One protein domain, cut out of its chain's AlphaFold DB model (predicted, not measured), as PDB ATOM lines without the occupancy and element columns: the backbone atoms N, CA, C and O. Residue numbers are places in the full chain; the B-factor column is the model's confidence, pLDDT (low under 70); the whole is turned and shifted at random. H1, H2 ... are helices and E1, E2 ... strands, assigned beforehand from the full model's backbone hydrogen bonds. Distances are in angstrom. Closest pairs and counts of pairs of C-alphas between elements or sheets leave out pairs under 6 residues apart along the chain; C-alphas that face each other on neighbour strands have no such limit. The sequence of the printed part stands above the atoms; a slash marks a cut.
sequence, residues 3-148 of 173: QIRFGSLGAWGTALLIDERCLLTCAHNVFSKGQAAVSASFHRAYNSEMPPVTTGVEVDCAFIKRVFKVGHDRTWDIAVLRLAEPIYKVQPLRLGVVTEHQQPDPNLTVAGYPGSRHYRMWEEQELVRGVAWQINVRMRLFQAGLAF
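What this domain is: This is residues 3 to 148 of the 173 residues of an uncharacterized protein of Rhizobium meliloti (UniProt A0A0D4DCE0). With little regular structure, the model is an antiparallel sheet, E2-E1-E5-E6-E7-E4-E3, curled like part of a barrel, with hairpin E8-E9 beside it. Of 146 printed residues, 58 are in named elements, in order E1-E2-E3-E4-E5-E6-H1-E7-E8-E9-H2, class mixed. It is compact, radius of gyration of the C-alphas 15.8 A, spanning 45 by 33 by 30 A.

How they stand to each other: E1, residues 3 to 6, and E2, 9 to 13, form a hairpin, N 4 and O 11 within hydrogen-bond range at 2.8 A. H1, 66 to 71, with every O i to N i+4 pair within range, is not on the sheet. H2, 141 to 146, 1 of 2 within range, only grazes it.

Where its parts are: E3 spans 16 to 19, E4 22 to 25, E5 39 to 42, E6 57 to 64, E7 79 to 83, E8 107 to 112, E9 122 to 127. C-alpha 3 is at (385.669, 279.522, 261.860) and C-alpha 146 at (364.307, 293.900, 271.718).

The domain as a whole: The printed part has no cut; link E7-E8 is long; residues 126 to 148 are under pLDDT 70.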
ATOM      1  N   GLN A   3     384.379 279.952 261.349       90.31
ATOM      2  CA  GLN A   3     385.669 279.522 261.860       90.31
ATOM      3  C   GLN A   3     385.900 280.230 263.189       90.31
ATOM      4  O   GLN A   3     385.845 281.452 263.249       90.31
ATOM      5  N   ILE A   4     386.130 279.474 264.257       90.56
ATOM      6  CA  ILE A   4     386.189 279.988 265.627       90.56
ATOM      7  C   ILE A   4     387.544 279.637 266.234       90.56
ATOM      8  O   ILE A   4     388.103 278.576 265.953       90.56
ATOM      9  N   ARG A   5     388.077 280.508 267.091       87.81
ATOM     10  CA  ARG A   5     389.276 280.222 267.885       87.81
ATOM     11  C   ARG A   5     389.008 280.394 269.374       87.81
ATOM     12  O   ARG A   5     388.402 281.376 269.791       87.81
ATOM     13  N   PHE A   6     389.537 279.477 270.178       85.88
ATOM     14  CA  PHE A   6     389.613 279.532 271.639       85.88
ATOM     15  C   PHE A   6     391.093 279.478 272.047       85.88
ATOM     16  O   PHE A   6     391.621 278.433 272.426       85.88
ATOM     17  N   GLY A   7     391.807 280.598 271.897       82.88
ATOM     18  CA  GLY A   7     393.266 280.624 272.035       82.88
ATOM     19  C   GLY A   7     393.944 279.862 270.892       82.88
ATOM     20  O   GLY A   7     393.758 280.214 269.729       82.88
ATOM     21  N   SER A   8     394.714 278.819 271.215       83.31
ATOM     22  CA  SER A   8     395.375 277.951 270.227       83.31
ATOM     23  C   SER A   8     394.445 276.909 269.591       83.31
ATOM     24  O   SER A   8     394.815 276.289 268.596       83.31
ATOM     25  N   LEU A   9     393.242 276.709 270.140       85.12
ATOM     26  CA  LEU A   9     392.288 275.720 269.644       85.12
ATOM     27  C   LEU A   9     391.387 276.324 268.565       85.12
ATOM     28  O   LEU A   9     390.715 277.329 268.797       85.12
ATOM     29  N   GLY A  10     391.350 275.687 267.394       85.00
ATOM     30  CA  GLY A  10     390.395 275.992 266.331       85.00
ATOM     31  C   GLY A  10     389.116 275.166 266.467       85.00
ATOM     32  O   GLY A  10     389.164 273.992 266.827       85.00
ATOM     33  N   ALA A  11     387.979 275.775 266.152       87.25
ATOM     34  CA  ALA A  11     386.677 275.128 266.083       87.25
ATOM     35  C   ALA A  11     385.903 275.613 264.849       87.25
ATOM     36  O   ALA A  11     386.225 276.642 264.250       87.25
ATOM     37  N   TRP A  12     384.870 274.861 264.483       87.88
ATOM     38  CA  TRP A  12     384.005 275.157 263.348       87.88
ATOM     39  C   TRP A  12     382.548 275.144 263.786       87.88
ATOM     40  O   TRP A  12     382.169 274.378 264.670       87.88
ATOM     41  N   GLY A  13     381.736 275.982 263.154       88.81
ATOM     42  CA  GLY A  13     380.310 276.072 263.430       88.81
ATOM     43  C   GLY A  13     379.515 276.518 262.213       88.81
ATOM     44  O   GLY A  13     380.059 276.899 261.178       88.81
ATOM     45  N   THR A  14     378.196 276.510 262.344       89.88
ATOM     46  CA  THR A  14     377.290 277.064 261.334       89.88
ATOM     47  C   THR A  14     376.629 278.312 261.897       89.88
ATOM     48  O   THR A  14     376.308 278.364 263.081       89.88
ATOM     49  N   ALA A  15     376.444 279.317 261.047       90.31
ATOM     50  CA  ALA A  15     375.677 280.507 261.368       90.31
ATOM     51  C   ALA A  15     374.866 280.955 260.162       90.31
ATOM     52  O   ALA A  15     375.226 280.670 259.016       90.31
ATOM     53  N   LEU A  16     373.802 281.682 260.456       86.81
ATOM     54  CA  LEU A  16     372.825 282.177 259.509       86.81
ATOM     55  C   LEU A  16     372.862 283.704 259.476       86.81
ATOM     56  O   LEU A  16     372.821 284.333 260.528       86.81
ATOM     57  N   LEU A  17     372.883 284.304 258.288       87.56
ATOM     58  CA  LEU A  17     372.770 285.754 258.127       87.56
ATOM     59  C   LEU A  17     371.316 286.199 258.340       87.56
ATOM     60  O   LEU A  17     370.434 285.784 257.589       87.56
ATOM     61  N   ILE A  18     371.078 287.032 259.353       84.50
ATOM     62  CA  ILE A  18     369.747 287.564 259.708       84.50
ATOM     63  C   ILE A  18     369.614 289.068 259.431       84.50
ATOM     64  O   ILE A  18     368.505 289.583 259.350       84.50
ATOM     65  N   ASP A  19     370.742 289.752 259.244       84.44
ATOM     66  CA  ASP A  19     370.863 291.121 258.736       84.44
ATOM     67  C   ASP A  19     372.262 291.282 258.109       84.44
ATOM     68  O   ASP A  19     373.125 290.440 258.346       84.44
ATOM     69  N   GLU A  20     372.537 292.354 257.366       87.06
ATOM     70  CA  GLU A  20     373.827 292.598 256.696       87.06
ATOM     71  C   GLU A  20     375.028 292.520 257.650       87.06
ATOM     72  O   GLU A  20     376.131 292.175 257.235       87.06
ATOM     73  N   ARG A  21     374.832 292.811 258.942       89.62
ATOM     74  CA  ARG A  21     375.881 292.751 259.974       89.62
ATOM     75  C   ARG A  21     375.611 291.744 261.083       89.62
ATOM     76  O   ARG A  21     376.416 291.673 262.009       89.62
ATOM     77  N   CYS A  22     374.516 290.993 261.034       86.81
ATOM     78  CA  CYS A  22     374.120 290.131 262.144       86.81
ATOM     79  C   CYS A  22     373.985 288.677 261.707       86.81
ATOM     80  O   CYS A  22     373.297 288.356 260.736       86.81
ATOM     81  N   LEU A  23     374.601 287.792 262.486       89.38
ATOM     82  CA  LEU A  23     374.476 286.351 262.342       89.38
ATOM     83  C   LEU A  23     373.722 285.750 263.525       89.38
ATOM     84  O   LEU A  23     373.898 286.187 264.658       89.38
ATOM     85  N   LEU A  24     372.962 284.691 263.272       89.31
ATOM     86  CA  LEU A  24     372.382 283.817 264.281       89.31
ATOM     87  C   LEU A  24     373.153 282.493 264.324       89.31
ATOM     88  O   LEU A  24     373.438 281.900 263.285       89.31
ATOM     89  N   THR A  25     373.495 282.027 265.521       90.94
ATOM     90  CA  THR A  25     374.209 280.761 265.760       90.94
ATOM     91  C   THR A  25     373.821 280.184 267.123       90.94
ATOM     92  O   THR A  25     373.161 280.845 267.922       90.94
ATOM     93  N   CYS A  26     374.274 278.968 267.427       89.94
ATOM     94  CA  CYS A  26     374.242 278.429 268.784       89.94
ATOM     95  C   CYS A  26     375.268 279.135 269.681       89.94
ATOM     96  O   CYS A  26     376.366 279.480 269.229       89.94
ATOM     97  N   ALA A  27     374.940 279.313 270.962       89.19
ATOM     98  CA  ALA A  27     375.828 279.958 271.926       89.19
ATOM     99  C   ALA A  27     377.078 279.124 272.218       89.19
ATOM    100  O   ALA A  27     378.165 279.688 272.362       89.19
ATOM    101  N   HIS A  28     376.965 277.793 272.209       89.25
ATOM    102  CA  HIS A  28     378.114 276.914 272.434       89.25
ATOM    103  C   HIS A  28     379.221 277.049 271.378       89.25
ATOM    104  O   HIS A  28     380.366 276.691 271.655       89.25
ATOM    105  N   ASN A  29     378.909 277.580 270.188       90.06
ATOM    106  CA  ASN A  29     379.913 277.838 269.155       90.06
ATOM    107  C   ASN A  29     380.904 278.919 269.594       90.06
ATOM    108  O   ASN A  29     382.073 278.851 269.242       90.06
ATOM    109  N   VAL A  30     380.458 279.910 270.370       89.19
ATOM    110  CA  VAL A  30     381.267 281.080 270.755       89.19
ATOM    111  C   VAL A  30     381.561 281.153 272.253       89.19
ATOM    112  O   VAL A  30     382.350 281.990 272.690       89.19
ATOM    113  N   PHE A  31     380.958 280.269 273.047       89.19
ATOM    114  CA  PHE A  31     381.212 280.144 274.474       89.19
ATOM    115  C   PHE A  31     381.125 278.682 274.916       89.19
ATOM    116  O   PHE A  31     380.061 278.073 274.864       89.19
ATOM    117  N   SER A  32     382.231 278.113 275.393       84.94
ATOM    118  CA  SER A  32     382.301 276.704 275.782       84.94
ATOM    119  C   SER A  32     383.168 276.525 277.020       84.94
ATOM    120  O   SER A  32     384.215 277.152 277.144       84.94
ATOM    121  N   LYS A  33     382.726 275.671 277.955       83.19
ATOM    122  CA  LYS A  33     383.457 275.331 279.194       83.19
ATOM    123  C   LYS A  33     383.958 276.559 279.980       83.19
ATOM    124  O   LYS A  33     385.081 276.575 280.469       83.19
ATOM    125  N   GLY A  34     383.133 277.605 280.071       82.81
ATOM    126  CA  GLY A  34     383.478 278.847 280.776       82.81
ATOM    127  C   GLY A  34     384.383 279.807 279.992       82.81
ATOM    128  O   GLY A  34     384.695 280.887 280.488       82.81
ATOM    129  N   GLN A  35     384.779 279.452 278.769       85.44
ATOM    130  CA  GLN A  35     385.676 280.232 277.927       85.44
ATOM    131  C   GLN A  35     384.922 280.837 276.739       85.44
ATOM    132  O   GLN A  35     384.169 280.150 276.049       85.44
ATOM    133  N   ALA A  36     385.144 282.126 276.479       87.12
ATOM    134  CA  ALA A  36     384.677 282.790 275.263       87.12
ATOM    135  C   ALA A  36     385.664 282.577 274.105       87.12
ATOM    136  O   ALA A  36     386.873 282.454 274.324       87.12
ATOM    137  N   ALA A  37     385.150 282.569 272.877       87.75
ATOM    138  CA  ALA A  37     385.979 282.601 271.681       87.75
ATOM    139  C   ALA A  37     386.838 283.877 271.660       87.75
ATOM    140  O   ALA A  37     386.379 284.955 272.040       87.75
ATOM    141  N   VAL A  38     388.089 283.749 271.215       87.00
ATOM    142  CA  VAL A  38     389.022 284.880 271.066       87.00
ATOM    143  C   VAL A  38     388.858 285.581 269.722       87.00
ATOM    144  O   VAL A  38     389.126 286.773 269.617       87.00
ATOM    145  N   SER A  39     388.427 284.843 268.701       87.62
ATOM    146  CA  SER A  39     388.097 285.372 267.384       87.62
ATOM    147  C   SER A  39     387.124 284.432 266.682       87.62
ATOM    148  O   SER A  39     387.085 283.227 266.964       87.62
ATOM    149  N   ALA A  40     386.357 284.976 265.745       90.44
ATOM    150  CA  ALA A  40     385.563 284.188 264.824       90.44
ATOM    151  C   ALA A  40     385.447 284.916 263.486       90.44
ATOM    152  O   ALA A  40     385.291 286.133 263.463       90.44
ATOM    153  N   SER A  41     385.472 284.166 262.391       91.56
ATOM    154  CA  SER A  41     385.256 284.696 261.049       91.56
ATOM    155  C   SER A  41     384.169 283.914 260.328       91.56
ATOM    156  O   SER A  41     384.038 282.690 260.452       91.56
ATOM    157  N   PHE A  42     383.340 284.644 259.591       91.56
ATOM    158  CA  PHE A  42     382.242 284.087 258.828       91.56
ATOM    159  C   PHE A  42     382.612 283.950 257.356       91.56
ATOM    160  O   PHE A  42     382.921 284.919 256.664       91.56
ATOM    161  N   HIS A  43     382.518 282.718 256.871       89.12
ATOM    162  CA  HIS A  43     382.790 282.336 255.495       89.12
ATOM    163  C   HIS A  43     381.476 282.044 254.779       89.12
ATOM    164  O   HIS A  43     380.772 281.070 255.086       89.12
ATOM    165  N   ARG A  44     381.148 282.909 253.820       81.06
ATOM    166  CA  ARG A  44     379.976 282.767 252.953       81.06
ATOM    167  C   ARG A  44     380.202 281.654 251.936       81.06
ATOM    168  O   ARG A  44     381.292 281.564 251.384       81.06
ATOM    169  N   ALA A  45     379.151 280.874 251.657       78.69
ATOM    170  CA  ALA A  45     379.150 279.836 250.618       78.69
ATOM    171  C   ALA A  45     380.400 278.939 250.685       78.69
ATOM    172  O   ALA A  45     381.009 278.614 249.669       78.69
ATOM    173  N   TYR A  46     380.806 278.603 251.914       84.50
ATOM    174  CA  TYR A  46     382.021 277.847 252.168       84.50
ATOM    175  C   TYR A  46     381.974 276.503 251.439       84.50
ATOM    176  O   TYR A  46     380.976 275.784 251.513       84.50
ATOM    177  N   ASN A  47     383.075 276.164 250.776       80.38
ATOM    178  CA  ASN A  47     383.286 274.873 250.150       80.38
ATOM    179  C   ASN A  47     384.577 274.280 250.719       80.38
ATOM    180  O   ASN A  47     385.619 274.921 250.674       80.38
ATOM    181  N   SER A  48     384.523 273.071 251.269       78.81
ATOM    182  CA  SER A  48     385.704 272.420 251.838       78.81
ATOM    183  C   SER A  48     386.681 271.877 250.797       78.81
ATOM    184  O   SER A  48     387.857 271.725 251.112       78.81
ATOM    185  N   GLU A  49     386.232 271.609 249.569       78.62
ATOM    186  CA  GLU A  49     387.107 271.222 248.451       78.62
ATOM    187  C   GLU A  49     387.872 272.425 247.890       78.62
ATOM    188  O   GLU A  49     388.976 272.286 247.370       78.62
ATOM    189  N   MET A  50     387.280 273.612 248.014       72.81
ATOM    190  CA  MET A  50     387.849 274.877 247.570       72.81
ATOM    191  C   MET A  50     387.628 275.920 248.667       72.81
ATOM    192  O   MET A  50     386.725 276.757 248.548       72.81
ATOM    193  N   PRO A  51     388.394 275.837 249.774       69.25
ATOM    194  CA  PRO A  51     388.248 276.776 250.870       69.25
ATOM    195  C   PRO A  51     388.424 278.202 250.335       69.25
ATOM    196  O   PRO A  51     389.282 278.434 249.477       69.25
ATOM    197  N   PRO A  52     387.586 279.155 250.778       64.06
ATOM    198  CA  PRO A  52     387.590 280.501 250.232       64.06
ATOM    199  C   PRO A  52     388.982 281.126 250.346       64.06
ATOM    200  O   PRO A  52     389.609 281.107 251.402       64.06
ATOM    201  N   VAL A  53     389.451 281.683 249.227       58.16
ATOM    202  CA  VAL A  53     390.756 282.358 249.128       58.16
ATOM    203  C   VAL A  53     390.735 283.697 249.877       58.16
ATOM    204  O   VAL A  53     391.760 284.171 250.358       58.16
ATOM    205  N   THR A  54     389.552 284.307 249.992       61.34
ATOM    206  CA  THR A  54     389.311 285.512 250.788       61.34
ATOM    207  C   THR A  54     389.149 285.159 252.260       61.34
ATOM    208  O   THR A  54     388.394 284.245 252.599       61.34
ATOM    209  N   THR A  55     389.782 285.936 253.137       72.25
ATOM    210  CA  THR A  55     389.500 285.908 254.574       72.25
ATOM    211  C   THR A  55     388.013 286.170 254.814       72.25
ATOM    212  O   THR A  55     387.426 287.060 254.199       72.25
ATOM    213  N   GLY A  56     387.394 285.353 255.668       83.38
ATOM    214  CA  GLY A  56     386.006 285.546 256.082       83.38
ATOM    215  C   GLY A  56     385.798 286.913 256.738       83.38
ATOM    216  O   GLY A  56     386.754 287.595 257.102       83.38
ATOM    217  N   VAL A  57     384.540 287.315 256.910       89.44
ATOM    218  CA  VAL A  57     384.224 288.564 257.614       89.44
ATOM    219  C   VAL A  57     384.368 288.335 259.113       89.44
ATOM    220  O   VAL A  57     383.738 287.431 259.663       89.44
ATOM    221  N   GLU A  58     385.196 289.138 259.773       92.75
ATOM    222  CA  GLU A  58     385.447 289.016 261.208       92.75
ATOM    223  C   GLU A  58     384.204 289.355 262.043       92.75
ATOM    224  O   GLU A  58     383.410 290.244 261.717       92.75
ATOM    225  N   VAL A  59     384.052 288.640 263.154       88.88
ATOM    226  CA  VAL A  59     383.042 288.893 264.180       88.88
ATOM    227  C   VAL A  59     383.603 289.905 265.176       88.88
ATOM    228  O   VAL A  59     384.607 289.651 265.834       88.88
ATOM    229  N   ASP A  60     382.923 291.039 265.312       85.69
ATOM    230  CA  ASP A  60     383.271 292.107 266.253       85.69
ATOM    231  C   ASP A  60     382.830 291.764 267.684       85.69
ATOM    232  O   ASP A  60     383.582 291.936 268.644       85.69
ATOM    233  N   CYS A  61     381.614 291.233 267.851       83.25
ATOM    234  CA  CYS A  61     381.138 290.794 269.161       83.25
ATOM    235  C   CYS A  61     380.056 289.712 269.088       83.25
ATOM    236  O   CYS A  61     379.378 289.542 268.074       83.25
ATOM    237  N   ALA A  62     379.869 289.011 270.208       85.81
ATOM    238  CA  ALA A  62     378.830 288.008 270.395       85.81
ATOM    239  C   ALA A  62     377.897 288.394 271.547       85.81
ATOM    240  O   ALA A  62     378.339 288.783 272.629       85.81
ATOM    241  N   PHE A  63     376.600 288.221 271.327       85.31
ATOM    242  CA  PHE A  63     375.553 288.434 272.308       85.31
ATOM    243  C   PHE A  63     374.959 287.084 272.715       85.31
ATOM    244  O   PHE A  63     374.364 286.387 271.891       85.31
ATOM    245  N   ILE A  64     375.129 286.717 273.987       84.06
ATOM    246  CA  ILE A  64     374.658 285.452 274.571       84.06
ATOM    247  C   ILE A  64     373.857 285.729 275.841       84.06
ATOM    248  O   ILE A  64     374.160 286.670 276.576       84.06
ATOM    249  N   LYS A  65     372.856 284.896 276.137       81.12
ATOM    250  CA  LYS A  65     372.085 285.027 277.379       81.12
ATOM    251  C   LYS A  65     372.905 284.594 278.597       81.12
ATOM    252  O   LYS A  65     373.603 283.578 278.578       81.12
ATOM    253  N   ARG A  66     372.774 285.340 279.703       82.25
ATOM    254  CA  ARG A  66     373.481 285.064 280.967       82.25
ATOM    255  C   ARG A  66     373.181 283.669 281.518       82.25
ATOM    256  O   ARG A  66     374.090 283.014 282.017       82.25
ATOM    257  N   VAL A  67     371.936 283.211 281.392       83.25
ATOM    258  CA  VAL A  67     371.498 281.881 281.856       83.25
ATOM    259  C   VAL A  67     372.227 280.737 281.143       83.25
ATOM    260  O   VAL A  67     372.596 279.763 281.791       83.25
ATOM    261  N   PHE A  68     372.566 280.896 279.860       84.00
ATOM    262  CA  PHE A  68     373.456 279.963 279.163       84.00
ATOM    263  C   PHE A  68     374.905 280.112 279.648       84.00
ATOM    264  O   PHE A  68     375.574 279.127 279.953       84.00
ATOM    265  N   LYS A  69     375.399 281.352 279.749       82.88
ATOM    266  CA  LYS A  69     376.803 281.636 280.090       82.88
ATOM    267  C   LYS A  69     377.204 281.132 281.482       82.88
ATOM    268  O   LYS A  69     378.295 280.596 281.637       82.88
ATOM    269  N   VAL A  70     376.356 281.356 282.484       83.81
ATOM    270  CA  VAL A  70     376.637 281.057 283.899       83.81
ATOM    271  C   VAL A  70     375.962 279.762 284.337       83.81
ATOM    272  O   VAL A  70     376.575 278.955 285.023       83.81
ATOM    273  N   GLY A  71     374.702 279.568 283.946       79.75
ATOM    274  CA  GLY A  71     373.906 278.409 284.352       79.75
ATOM    275  C   GLY A  71     374.032 277.203 283.423       79.75
ATOM    276  O   GLY A  71     373.502 276.148 283.749       79.75
ATOM    277  N   HIS A  72     374.703 277.346 282.271       82.62
ATOM    278  CA  HIS A  72     374.784 276.315 281.229       82.62
ATOM    279  C   HIS A  72     373.416 275.795 280.767       82.62
ATOM    280  O   HIS A  72     373.296 274.664 280.292       82.62
ATOM    281  N   ASP A  73     372.390 276.644 280.871       81.19
ATOM    282  CA  ASP A  73     371.032 276.324 280.466       81.19
ATOM    283  C   ASP A  73     370.951 276.179 278.938       81.19
ATOM    284  O   ASP A  73     370.945 277.163 278.192       81.19
ATOM    285  N   ARG A  74     370.891 274.926 278.473       81.50
ATOM    286  CA  ARG A  74     370.849 274.564 277.048       81.50
ATOM    287  C   ARG A  74     369.573 274.999 276.339       81.50
ATOM    288  O   ARG A  74     369.564 275.036 275.113       81.50
ATOM    289  N   THR A  75     368.540 275.393 277.077       77.81
ATOM    290  CA  THR A  75     367.315 275.953 276.493       77.81
ATOM    291  C   THR A  75     367.552 277.331 275.868       77.81
ATOM    292  O   THR A  75     366.805 277.762 274.988       77.81
ATOM    293  N   TRP A  76     368.655 277.983 276.260       78.56
ATOM    294  CA  TRP A  76     369.131 279.268 275.752       78.56
ATOM    295  C   TRP A  76     370.434 279.150 274.952       78.56
ATOM    296  O   TRP A  76     371.243 280.081 274.941       78.56
ATOM    297  N   ASP A  77     370.654 278.026 274.264       83.31
ATOM    298  CA  ASP A  77     371.814 277.808 273.389       83.31
ATOM    299  C   ASP A  77     371.698 278.582 272.060       83.31
ATOM    300  O   ASP A  77     371.687 278.022 270.967       83.31
ATOM    301  N   ILE A  78     371.587 279.906 272.163       83.06
ATOM    302  CA  ILE A  78     371.378 280.847 271.063       83.06
ATOM    303  C   ILE A  78     372.276 282.072 271.243       83.06
ATOM    304  O   ILE A  78     372.421 282.608 272.346       83.06
ATOM    305  N   ALA A  79     372.876 282.529 270.149       86.19
ATOM    306  CA  ALA A  79     373.712 283.716 270.115       86.19
ATOM    307  C   ALA A  79     373.485 284.533 268.847       86.19
ATOM    308  O   ALA A  79     373.305 283.983 267.757       86.19
ATOM    309  N   VAL A  80     373.566 285.853 269.000       88.31
ATOM    310  CA  VAL A  80     373.647 286.791 267.877       88.31
ATOM    311  C   VAL A  80     375.083 287.285 267.775       88.31
ATOM    312  O   VAL A  80     375.659 287.707 268.775       88.31
ATOM    313  N   LEU A  81     375.675 287.238 266.589       86.75
ATOM    314  CA  LEU A  81     377.013 287.770 266.335       86.75
ATOM    315  C   LEU A  81     376.904 289.035 265.496       86.75
ATOM    316  O   LEU A  81     376.184 289.037 264.499       86.75
ATOM    317  N   ARG A  82     377.644 290.082 265.859       87.31
ATOM    318  CA  ARG A  82     377.818 291.271 265.021       87.31
ATOM    319  C   ARG A  82     379.115 291.157 264.233       87.31
ATOM    320  O   ARG A  82     380.168 290.912 264.815       87.31
ATOM    321  N   LEU A  83     379.038 291.375 262.931       87.38
ATOM    322  CA  LEU A  83     380.178 291.421 262.026       87.38
ATOM    323  C   LEU A  83     380.850 292.800 262.050       87.38
ATOM    324  O   LEU A  83     380.173 293.831 262.135       87.38
ATOM    325  N   ALA A  84     382.179 292.814 261.937       88.31
ATOM    326  CA  ALA A  84     382.976 294.037 261.835       88.31
ATOM    327  C   ALA A  84     382.619 294.836 260.570       88.31
ATOM    328  O   ALA A  84     382.518 296.067 260.595       88.31
ATOM    329  N   GLU A  85     382.313 294.125 259.486       89.94
ATOM    330  CA  GLU A  85     381.907 294.684 258.201       89.94
ATOM    331  C   GLU A  85     380.581 294.070 257.724       89.94
ATOM    332  O   GLU A  85     380.245 292.946 258.098       89.94
ATOM    333  N   PRO A  86     379.785 294.808 256.936       88.81
ATOM    334  CA  PRO A  86     378.529 294.308 256.399       88.81
ATOM    335  C   PRO A  86     378.766 293.345 255.230       88.81
ATOM    336  O   PRO A  86     379.673 293.525 254.416       88.81
ATOM    337  N   ILE A  87     377.898 292.343 255.102       85.62
ATOM    338  CA  ILE A  87     377.831 291.439 253.957       85.62
ATOM    339  C   ILE A  87     376.746 291.939 253.009       85.62
ATOM    340  O   ILE A  87     375.554 291.810 253.278       85.62
ATOM    341  N   TYR A  88     377.171 292.464 251.864       81.88
ATOM    342  CA  TYR A  88     376.274 292.913 250.802       81.88
ATOM    343  C   TYR A  88     375.932 291.797 249.808       81.88
ATOM    344  O   TYR A  88     376.628 290.783 249.705       81.88
ATOM    345  N   LYS A  89     374.892 292.035 248.994       77.56
ATOM    346  CA  LYS A  89     374.479 291.175 247.862       77.56
ATOM    347  C   LYS A  89     374.015 289.769 248.271       77.56
ATOM    348  O   LYS A  89     374.069 288.838 247.471       77.56
ATOM    349  N   VAL A  90     373.558 289.617 249.509       75.38
ATOM    350  CA  VAL A  90     372.905 288.410 250.022       75.38
ATOM    351  C   VAL A  90     371.616 288.853 250.683       75.38
ATOM    352  O   VAL A  90     371.632 289.807 251.454       75.38
ATOM    353  N   GLN A  91     370.509 288.181 250.383       76.44
ATOM    354  CA  GLN A  91     369.265 288.412 251.100       76.44
ATOM    355  C   GLN A  91     369.359 287.715 252.467       76.44
ATOM    356  O   GLN A  91     369.492 286.489 252.490       76.44
ATOM    357  N   PRO A  92     369.321 288.448 253.594       76.00
ATOM    358  CA  PRO A  92     369.290 287.819 254.907       76.00
ATOM    359  C   PRO A  92     368.006 287.004 255.087       76.00
ATOM    360  O   PRO A  92     366.978 287.308 254.468       76.00
ATOM    361  N   LEU A  93     368.040 285.994 255.962       75.62
ATOM    362  CA  LEU A  93     366.814 285.298 256.332       75.62
ATOM    363  C   LEU A  93     365.873 286.294 257.010       75.62
ATOM    364  O   LEU A  93     366.215 286.910 258.020       75.62
ATOM    365  N   ARG A  94     364.654 286.406 256.484       68.56
ATOM    366  CA  ARG A  94     363.597 287.158 257.154       68.56
ATOM    367  C   ARG A  94     363.120 286.368 258.362       68.56
ATOM    368  O   ARG A  94     362.533 285.298 258.220       68.56
ATOM    369  N   LEU A  95     363.360 286.915 259.547       68.69
ATOM    370  CA  LEU A  95     362.824 286.359 260.780       68.69
ATOM    371  C   LEU A  95     361.308 286.581 260.817       68.69
ATOM    372  O   LEU A  95     360.833 287.712 260.705       68.69
ATOM    373  N   GLY A  96     360.554 285.492 260.948       60.84
ATOM    374  CA  GLY A  96     359.108 285.540 261.140       60.84
ATOM    375  C   GLY A  96     358.734 285.985 262.555       60.84
ATOM    376  O   GLY A  96     359.489 285.788 263.510       60.84
ATOM    377  N   VAL A  97     357.543 286.563 262.694       64.75
ATOM    378  CA  VAL A  97     356.931 286.784 264.009       64.75
ATOM    379  C   VAL A  97     356.406 285.444 264.512       64.75
ATOM    380  O   VAL A  97     355.676 284.764 263.796       64.75
ATOM    381  N   VAL A  98     356.787 285.078 265.734       59.78
ATOM    382  CA  VAL A  98     356.325 283.861 266.409       59.78
ATOM    383  C   VAL A  98     355.452 284.271 267.589       59.78
ATOM    384  O   VAL A  98     355.852 285.127 268.384       59.78
ATOM    385  N   THR A  99     354.261 283.684 267.704       59.12
ATOM    386  CA  THR A  99     353.385 283.861 268.873       59.12
ATOM    387  C   THR A  99     353.619 282.755 269.901       59.12
ATOM    388  O   THR A  99     354.173 281.706 269.584       59.12
ATOM    389  N   GLU A 100     353.184 282.961 271.145       53.75
ATOM    390  CA  GLU A 100     353.417 282.012 272.250       53.75
ATOM    391  C   GLU A 100     352.783 280.627 272.033       53.75
ATOM    392  O   GLU A 100     353.144 279.670 272.713       53.75
ATOM    393  N   HIS A 101     351.861 280.509 271.075       58.75
ATOM    394  CA  HIS A 101     351.149 279.271 270.753       58.75
ATOM    395  C   HIS A 101     351.509 278.706 269.377       58.75
ATOM    396  O   HIS A 101     350.967 277.677 268.973       58.75
ATOM    397  N   GLN A 102     352.399 279.370 268.639       58.94
ATOM    398  CA  GLN A 102     352.770 278.930 267.307       58.94
ATOM    399  C   GLN A 102     353.722 277.740 267.396       58.94
ATOM    400  O   GLN A 102     354.835 277.844 267.912       58.94
ATOM    401  N   GLN A 103     353.276 276.603 266.871       62.19
ATOM    402  CA  GLN A 103     354.126 275.431 266.720       62.19
ATOM    403  C   GLN A 103     355.034 275.618 265.494       62.19
ATOM    404  O   GLN A 103     354.572 276.152 264.479       62.19
ATOM    405  N   PRO A 104     356.318 275.219 265.566       64.94
ATOM    406  CA  PRO A 104     357.142 275.138 264.373       64.94
ATOM    407  C   PRO A 104     356.555 274.080 263.436       64.94
ATOM    408  O   PRO A 104     355.910 273.131 263.890       64.94
ATOM    409  N   ASP A 105     356.793 274.241 262.134       67.12
ATOM    410  CA  ASP A 105     356.474 273.192 261.169       67.12
ATOM    411  C   ASP A 105     357.172 271.896 261.619       67.12
ATOM    412  O   ASP A 105     358.376 271.928 261.898       67.12
ATOM    413  N   PRO A 106     356.448 270.770 261.754       65.38
ATOM    414  CA  PRO A 106     357.067 269.502 262.115       65.38
ATOM    415  C   PRO A 106     358.127 269.061 261.100       65.38
ATOM    416  O   PRO A 106     359.011 268.293 261.471       65.38
ATOM    417  N   ASN A 107     358.057 269.546 259.858       68.56
ATOM    418  CA  ASN A 107     359.027 269.286 258.807       68.56
ATOM    419  C   ASN A 107     359.918 270.517 258.621       68.56
ATOM    420  O   ASN A 107     359.537 271.494 257.977       68.56
ATOM    421  N   LEU A 108     361.134 270.463 259.160       70.19
ATOM    422  CA  LEU A 108     362.122 271.517 258.965       70.19
ATOM    423  C   LEU A 108     363.181 271.057 257.973       70.19
ATOM    424  O   LEU A 108     363.671 269.935 258.035       70.19
ATOM    425  N   THR A 109     363.570 271.952 257.071       73.31
ATOM    426  CA  THR A 109     364.819 271.782 256.323       73.31
ATOM    427  C   THR A 109     365.927 272.447 257.120       73.31
ATOM    428  O   THR A 109     365.851 273.641 257.418       73.31
ATOM    429  N   VAL A 110     366.943 271.674 257.483       76.19
ATOM    430  CA  VAL A 110     368.109 272.154 258.222       76.19
ATOM    431  C   VAL A 110     369.308 272.126 257.291       76.19
ATOM    432  O   VAL A 110     369.544 271.137 256.603       76.19
ATOM    433  N   ALA A 111     370.065 273.220 257.277       82.31
ATOM    434  CA  ALA A 111     371.276 273.360 256.484       82.31
ATOM    435  C   ALA A 111     372.476 273.654 257.388       82.31
ATOM    436  O   ALA A 111     372.391 274.465 258.315       82.31
ATOM    437  N   GLY A 112     373.619 273.039 257.099       85.00
ATOM    438  CA  GLY A 112     374.848 273.299 257.838       85.00
ATOM    439  C   GLY A 112     376.093 272.698 257.206       85.00
ATOM    440  O   GLY A 112     376.082 272.248 256.066       85.00
ATOM    441  N   TYR A 113     377.189 272.717 257.965       86.06
ATOM    442  CA  TYR A 113     378.500 272.221 257.533       86.06
ATOM    443  C   TYR A 113     378.999 271.112 258.474       86.06
ATOM    444  O   TYR A 113     379.920 271.345 259.260       86.06
ATOM    445  N   PRO A 114     378.387 269.915 258.471       81.31
ATOM    446  CA  PRO A 114     378.755 268.861 259.406       81.31
ATOM    447  C   PRO A 114     380.132 268.265 259.079       81.31
ATOM    448  O   PRO A 114     380.478 268.017 257.921       81.31
ATOM    449  N   GLY A 115     380.915 267.967 260.120       81.00
ATOM    450  CA  GLY A 115     382.234 267.339 259.971       81.00
ATOM    451  C   GLY A 115     382.175 265.955 259.312       81.00
ATOM    452  O   GLY A 115     383.058 265.614 258.530       81.00
ATOM    453  N   SER A 116     381.092 265.200 259.535       81.19
ATOM    454  CA  SER A 116     380.829 263.898 258.895       81.19
ATOM    455  C   SER A 116     380.643 263.980 257.375       81.19
ATOM    456  O   SER A 116     380.794 262.976 256.685       81.19
ATOM    457  N   ARG A 117     380.348 265.169 256.835       82.56
ATOM    458  CA  ARG A 117     380.283 265.451 255.390       82.56
ATOM    459  C   ARG A 117     381.489 266.261 254.921       82.56
ATOM    460  O   ARG A 117     381.388 267.025 253.964       82.56
ATOM    461  N   HIS A 118     382.619 266.138 255.619       83.75
ATOM    462  CA  HIS A 118     383.845 266.889 255.350       83.75
ATOM    463  C   HIS A 118     383.606 268.400 255.263       83.75
ATOM    464  O   HIS A 118     384.194 269.064 254.415       83.75
ATOM    465  N   TYR A 119     382.712 268.947 256.095       81.62
ATOM    466  CA  TYR A 119     382.359 270.370 256.100       81.62
ATOM    467  C   TYR A 119     381.837 270.913 254.757       81.62
ATOM    468  O   TYR A 119     381.952 272.108 254.484       81.62
ATOM    469  N   ARG A 120     381.257 270.057 253.910       82.38
ATOM    470  CA  ARG A 120     380.444 270.498 252.771       82.38
ATOM    471  C   ARG A 120     379.104 271.014 253.279       82.38
ATOM    472  O   ARG A 120     378.626 270.549 254.314       82.38
ATOM    473  N   MET A 121     378.508 271.957 252.550       82.69
ATOM    474  CA  MET A 121     377.131 272.352 252.829       82.69
ATOM    475  C   MET A 121     376.235 271.128 252.642       82.69
ATOM    476  O   MET A 121     376.276 270.481 251.596       82.69
ATOM    477  N   TRP A 122     375.487 270.795 253.681       80.69
ATOM    478  CA  TRP A 122     374.586 269.659 253.715       80.69
ATOM    479  C   TRP A 122     373.217 270.140 254.163       80.69
ATOM    480  O   TRP A 122     373.119 270.925 255.107       80.69
ATOM    481  N   GLU A 123     372.192 269.663 253.472       82.25
ATOM    482  CA  GLU A 123     370.796 269.934 253.778       82.25
ATOM    483  C   GLU A 123     370.102 268.610 254.067       82.25
ATOM    484  O   GLU A 123     370.305 267.623 253.355       82.25
ATOM    485  N   GLU A 124     369.294 268.583 255.116       78.19
ATOM    486  CA  GLU A 124     368.486 267.423 255.462       78.19
ATOM    487  C   GLU A 124     367.115 267.839 255.983       78.19
ATOM    488  O   GLU A 124     366.924 268.937 256.513       78.19
ATOM    489  N   GLN A 125     366.140 266.957 255.774       73.56
ATOM    490  CA  GLN A 125     364.816 267.107 256.353       73.56
ATOM    491  C   GLN A 125     364.833 266.509 257.752       73.56
ATOM    492  O   GLN A 125     365.031 265.306 257.919       73.56
ATOM    493  N   GLU A 126     364.601 267.358 258.742       65.88
ATOM    494  CA  GLU A 126     364.472 266.967 260.133       65.88
ATOM    495  C   GLU A 126     363.002 266.969 260.534       65.88
ATOM    496  O   GLU A 126     362.274 267.945 260.322       65.88
ATOM    497  N   LEU A 127     362.571 265.859 261.139       60.69
ATOM    498  CA  LEU A 127     361.269 265.794 261.780       60.69
ATOM    499  C   LEU A 127     361.434 266.254 263.223       60.69
ATOM    500  O   LEU A 127     362.124 265.606 264.013       60.69
ATOM    501  N   VAL A 128     360.746 267.326 263.596       59.53
ATOM    502  CA  VAL A 128     360.719 267.812 264.975       59.53
ATOM    503  C   VAL A 128     359.930 266.815 265.840       59.53
ATOM    504  O   VAL A 128     358.725 266.946 266.049       59.53
ATOM    505  N   ARG A 129     360.598 265.759 266.325       46.56
ATOM    506  CA  ARG A 129     360.013 264.742 267.214       46.56
ATOM    507  C   ARG A 129     360.182 265.158 268.669       46.56
ATOM    508  O   ARG A 129     361.299 265.237 269.167       46.56
ATOM    509  N   GLY A 130     359.066 265.351 269.371       43.94
ATOM    510  CA  GLY A 130     359.067 265.420 270.831       43.94
ATOM    511  C   GLY A 130     359.809 266.625 271.408       43.94
ATOM    512  O   GLY A 130     360.656 266.460 272.283       43.94
ATOM    513  N   VAL A 131     359.452 267.844 270.985       41.50
ATOM    514  CA  VAL A 131     359.726 269.017 271.826       41.50
ATOM    515  C   VAL A 131     358.994 268.768 273.142       41.50
ATOM    516  O   VAL A 131     357.769 268.830 273.200       41.50
ATOM    517  N   ALA A 132     359.720 268.416 274.202       35.22
ATOM    518  CA  ALA A 132     359.181 268.485 275.549       35.22
ATOM    519  C   ALA A 132     358.901 269.970 275.812       35.22
ATOM    520  O   ALA A 132     359.800 270.732 276.165       35.22
ATOM    521  N   TRP A 133     357.661 270.389 275.558       41.12
ATOM    522  CA  TRP A 133     357.194 271.781 275.548       41.12
ATOM    523  C   TRP A 133     357.354 272.517 276.884       41.12
ATOM    524  O   TRP A 133     357.149 273.724 276.951       41.12
ATOM    525  N   GLN A 134     357.743 271.812 277.947       37.19
ATOM    526  CA  GLN A 134     358.124 272.431 279.213       37.19
ATOM    527  C   GLN A 134     359.574 272.929 279.239       37.19
ATOM    528  O   GLN A 134     359.909 273.723 280.112       37.19
ATOM    529  N   ILE A 135     360.433 272.483 278.314       37.69
ATOM    530  CA  ILE A 135     361.881 272.703 278.413       37.69
ATOM    531  C   ILE A 135     362.450 273.499 277.246       37.69
ATOM    532  O   ILE A 135     363.383 274.245 277.476       37.69
ATOM    533  N   ASN A 136     361.925 273.469 276.025       36.00
ATOM    534  CA  ASN A 136     362.625 274.139 274.926       36.00
ATOM    535  C   ASN A 136     361.716 275.017 274.082       36.00
ATOM    536  O   ASN A 136     360.634 274.607 273.680       36.00
ATOM    537  N   VAL A 137     362.256 276.191 273.745       37.16
ATOM    538  CA  VAL A 137     361.757 277.131 272.740       37.16
ATOM    539  C   VAL A 137     360.739 278.153 273.264       37.16
ATOM    540  O   VAL A 137     359.676 278.378 272.698       37.16
ATOM    541  N   ARG A 138     361.165 278.965 274.240       35.41
ATOM    542  CA  ARG A 138     360.835 280.402 274.192       35.41
ATOM    543  C   ARG A 138     361.648 281.051 273.059       35.41
ATOM    544  O   ARG A 138     362.464 281.931 273.313       35.41
ATOM    545  N   MET A 139     361.456 280.630 271.800       34.72
ATOM    546  CA  MET A 139     361.951 281.395 270.646       34.72
ATOM    547  C   MET A 139     361.078 282.636 270.481       34.72
ATOM    548  O   MET A 139     360.292 282.783 269.552       34.72
ATOM    549  N   ARG A 140     361.260 283.592 271.391       36.91
ATOM    550  CA  ARG A 140     360.954 284.986 271.110       36.91
ATOM    551  C   ARG A 140     362.093 285.503 270.231       36.91
ATOM    552  O   ARG A 140     362.963 286.235 270.690       36.91
ATOM    553  N   LEU A 141     362.071 285.144 268.946       38.78
ATOM    554  CA  LEU A 141     362.891 285.796 267.914       38.78
ATOM    555  C   LEU A 141     362.594 287.310 267.834       38.78
ATOM    556  O   LEU A 141     363.429 288.082 267.381       38.78
ATOM    557  N   PHE A 142     361.477 287.756 268.421       33.59
ATOM    558  CA  PHE A 142     361.168 289.165 268.676       33.59
ATOM    559  C   PHE A 142     361.935 289.773 269.875       33.59
ATOM    560  O   PHE A 142     362.242 290.962 269.882       33.59
ATOM    561  N   GLN A 143     362.326 288.971 270.874       33.53
ATOM    562  CA  GLN A 143     363.175 289.410 271.991       33.53
ATOM    563  C   GLN A 143     364.673 289.326 271.678       33.53
ATOM    564  O   GLN A 143     365.446 289.968 272.366       33.53
ATOM    565  N   ALA A 144     365.132 288.631 270.641       36.12
ATOM    566  CA  ALA A 144     366.536 288.774 270.237       36.12
ATOM    567  C   ALA A 144     366.819 290.169 269.638       36.12
ATOM    568  O   ALA A 144     367.929 290.659 269.759       36.12
ATOM    569  N   GLY A 145     365.824 290.851 269.059       33.19
ATOM    570  CA  GLY A 145     365.956 292.250 268.623       33.19
ATOM    571  C   GLY A 145     365.658 293.287 269.717       33.19
ATOM    572  O   GLY A 145     366.241 294.369 269.711       33.19
ATOM    573  N   LEU A 146     364.771 292.967 270.673       33.69
ATOM    574  CA  LEU A 146     364.307 293.900 271.718       33.69
ATOM    575  C   LEU A 146     364.841 293.611 273.138       33.69
ATOM    576  O   LEU A 146     364.975 294.536 273.925       33.69
ATOM    577  N   ALA A 147     365.232 292.385 273.485       35.47
ATOM    578  CA  ALA A 147     365.809 292.037 274.795       35.47
ATOM    579  C   ALA A 147     367.332 292.236 274.885       35.47
ATOM    580  O   ALA A 147     367.908 291.952 275.932       35.47
ATOM    581  N   PHE A 148     367.982 292.751 273.834       37.28
ATOM    582  CA  PHE A 148     369.278 293.436 273.972       37.28
ATOM    583  C   PHE A 148     369.125 294.947 274.211       37.28
ATOM    584  O   PHE A 148     370.130 295.627 274.388       37.28
TER     585      PHE A 148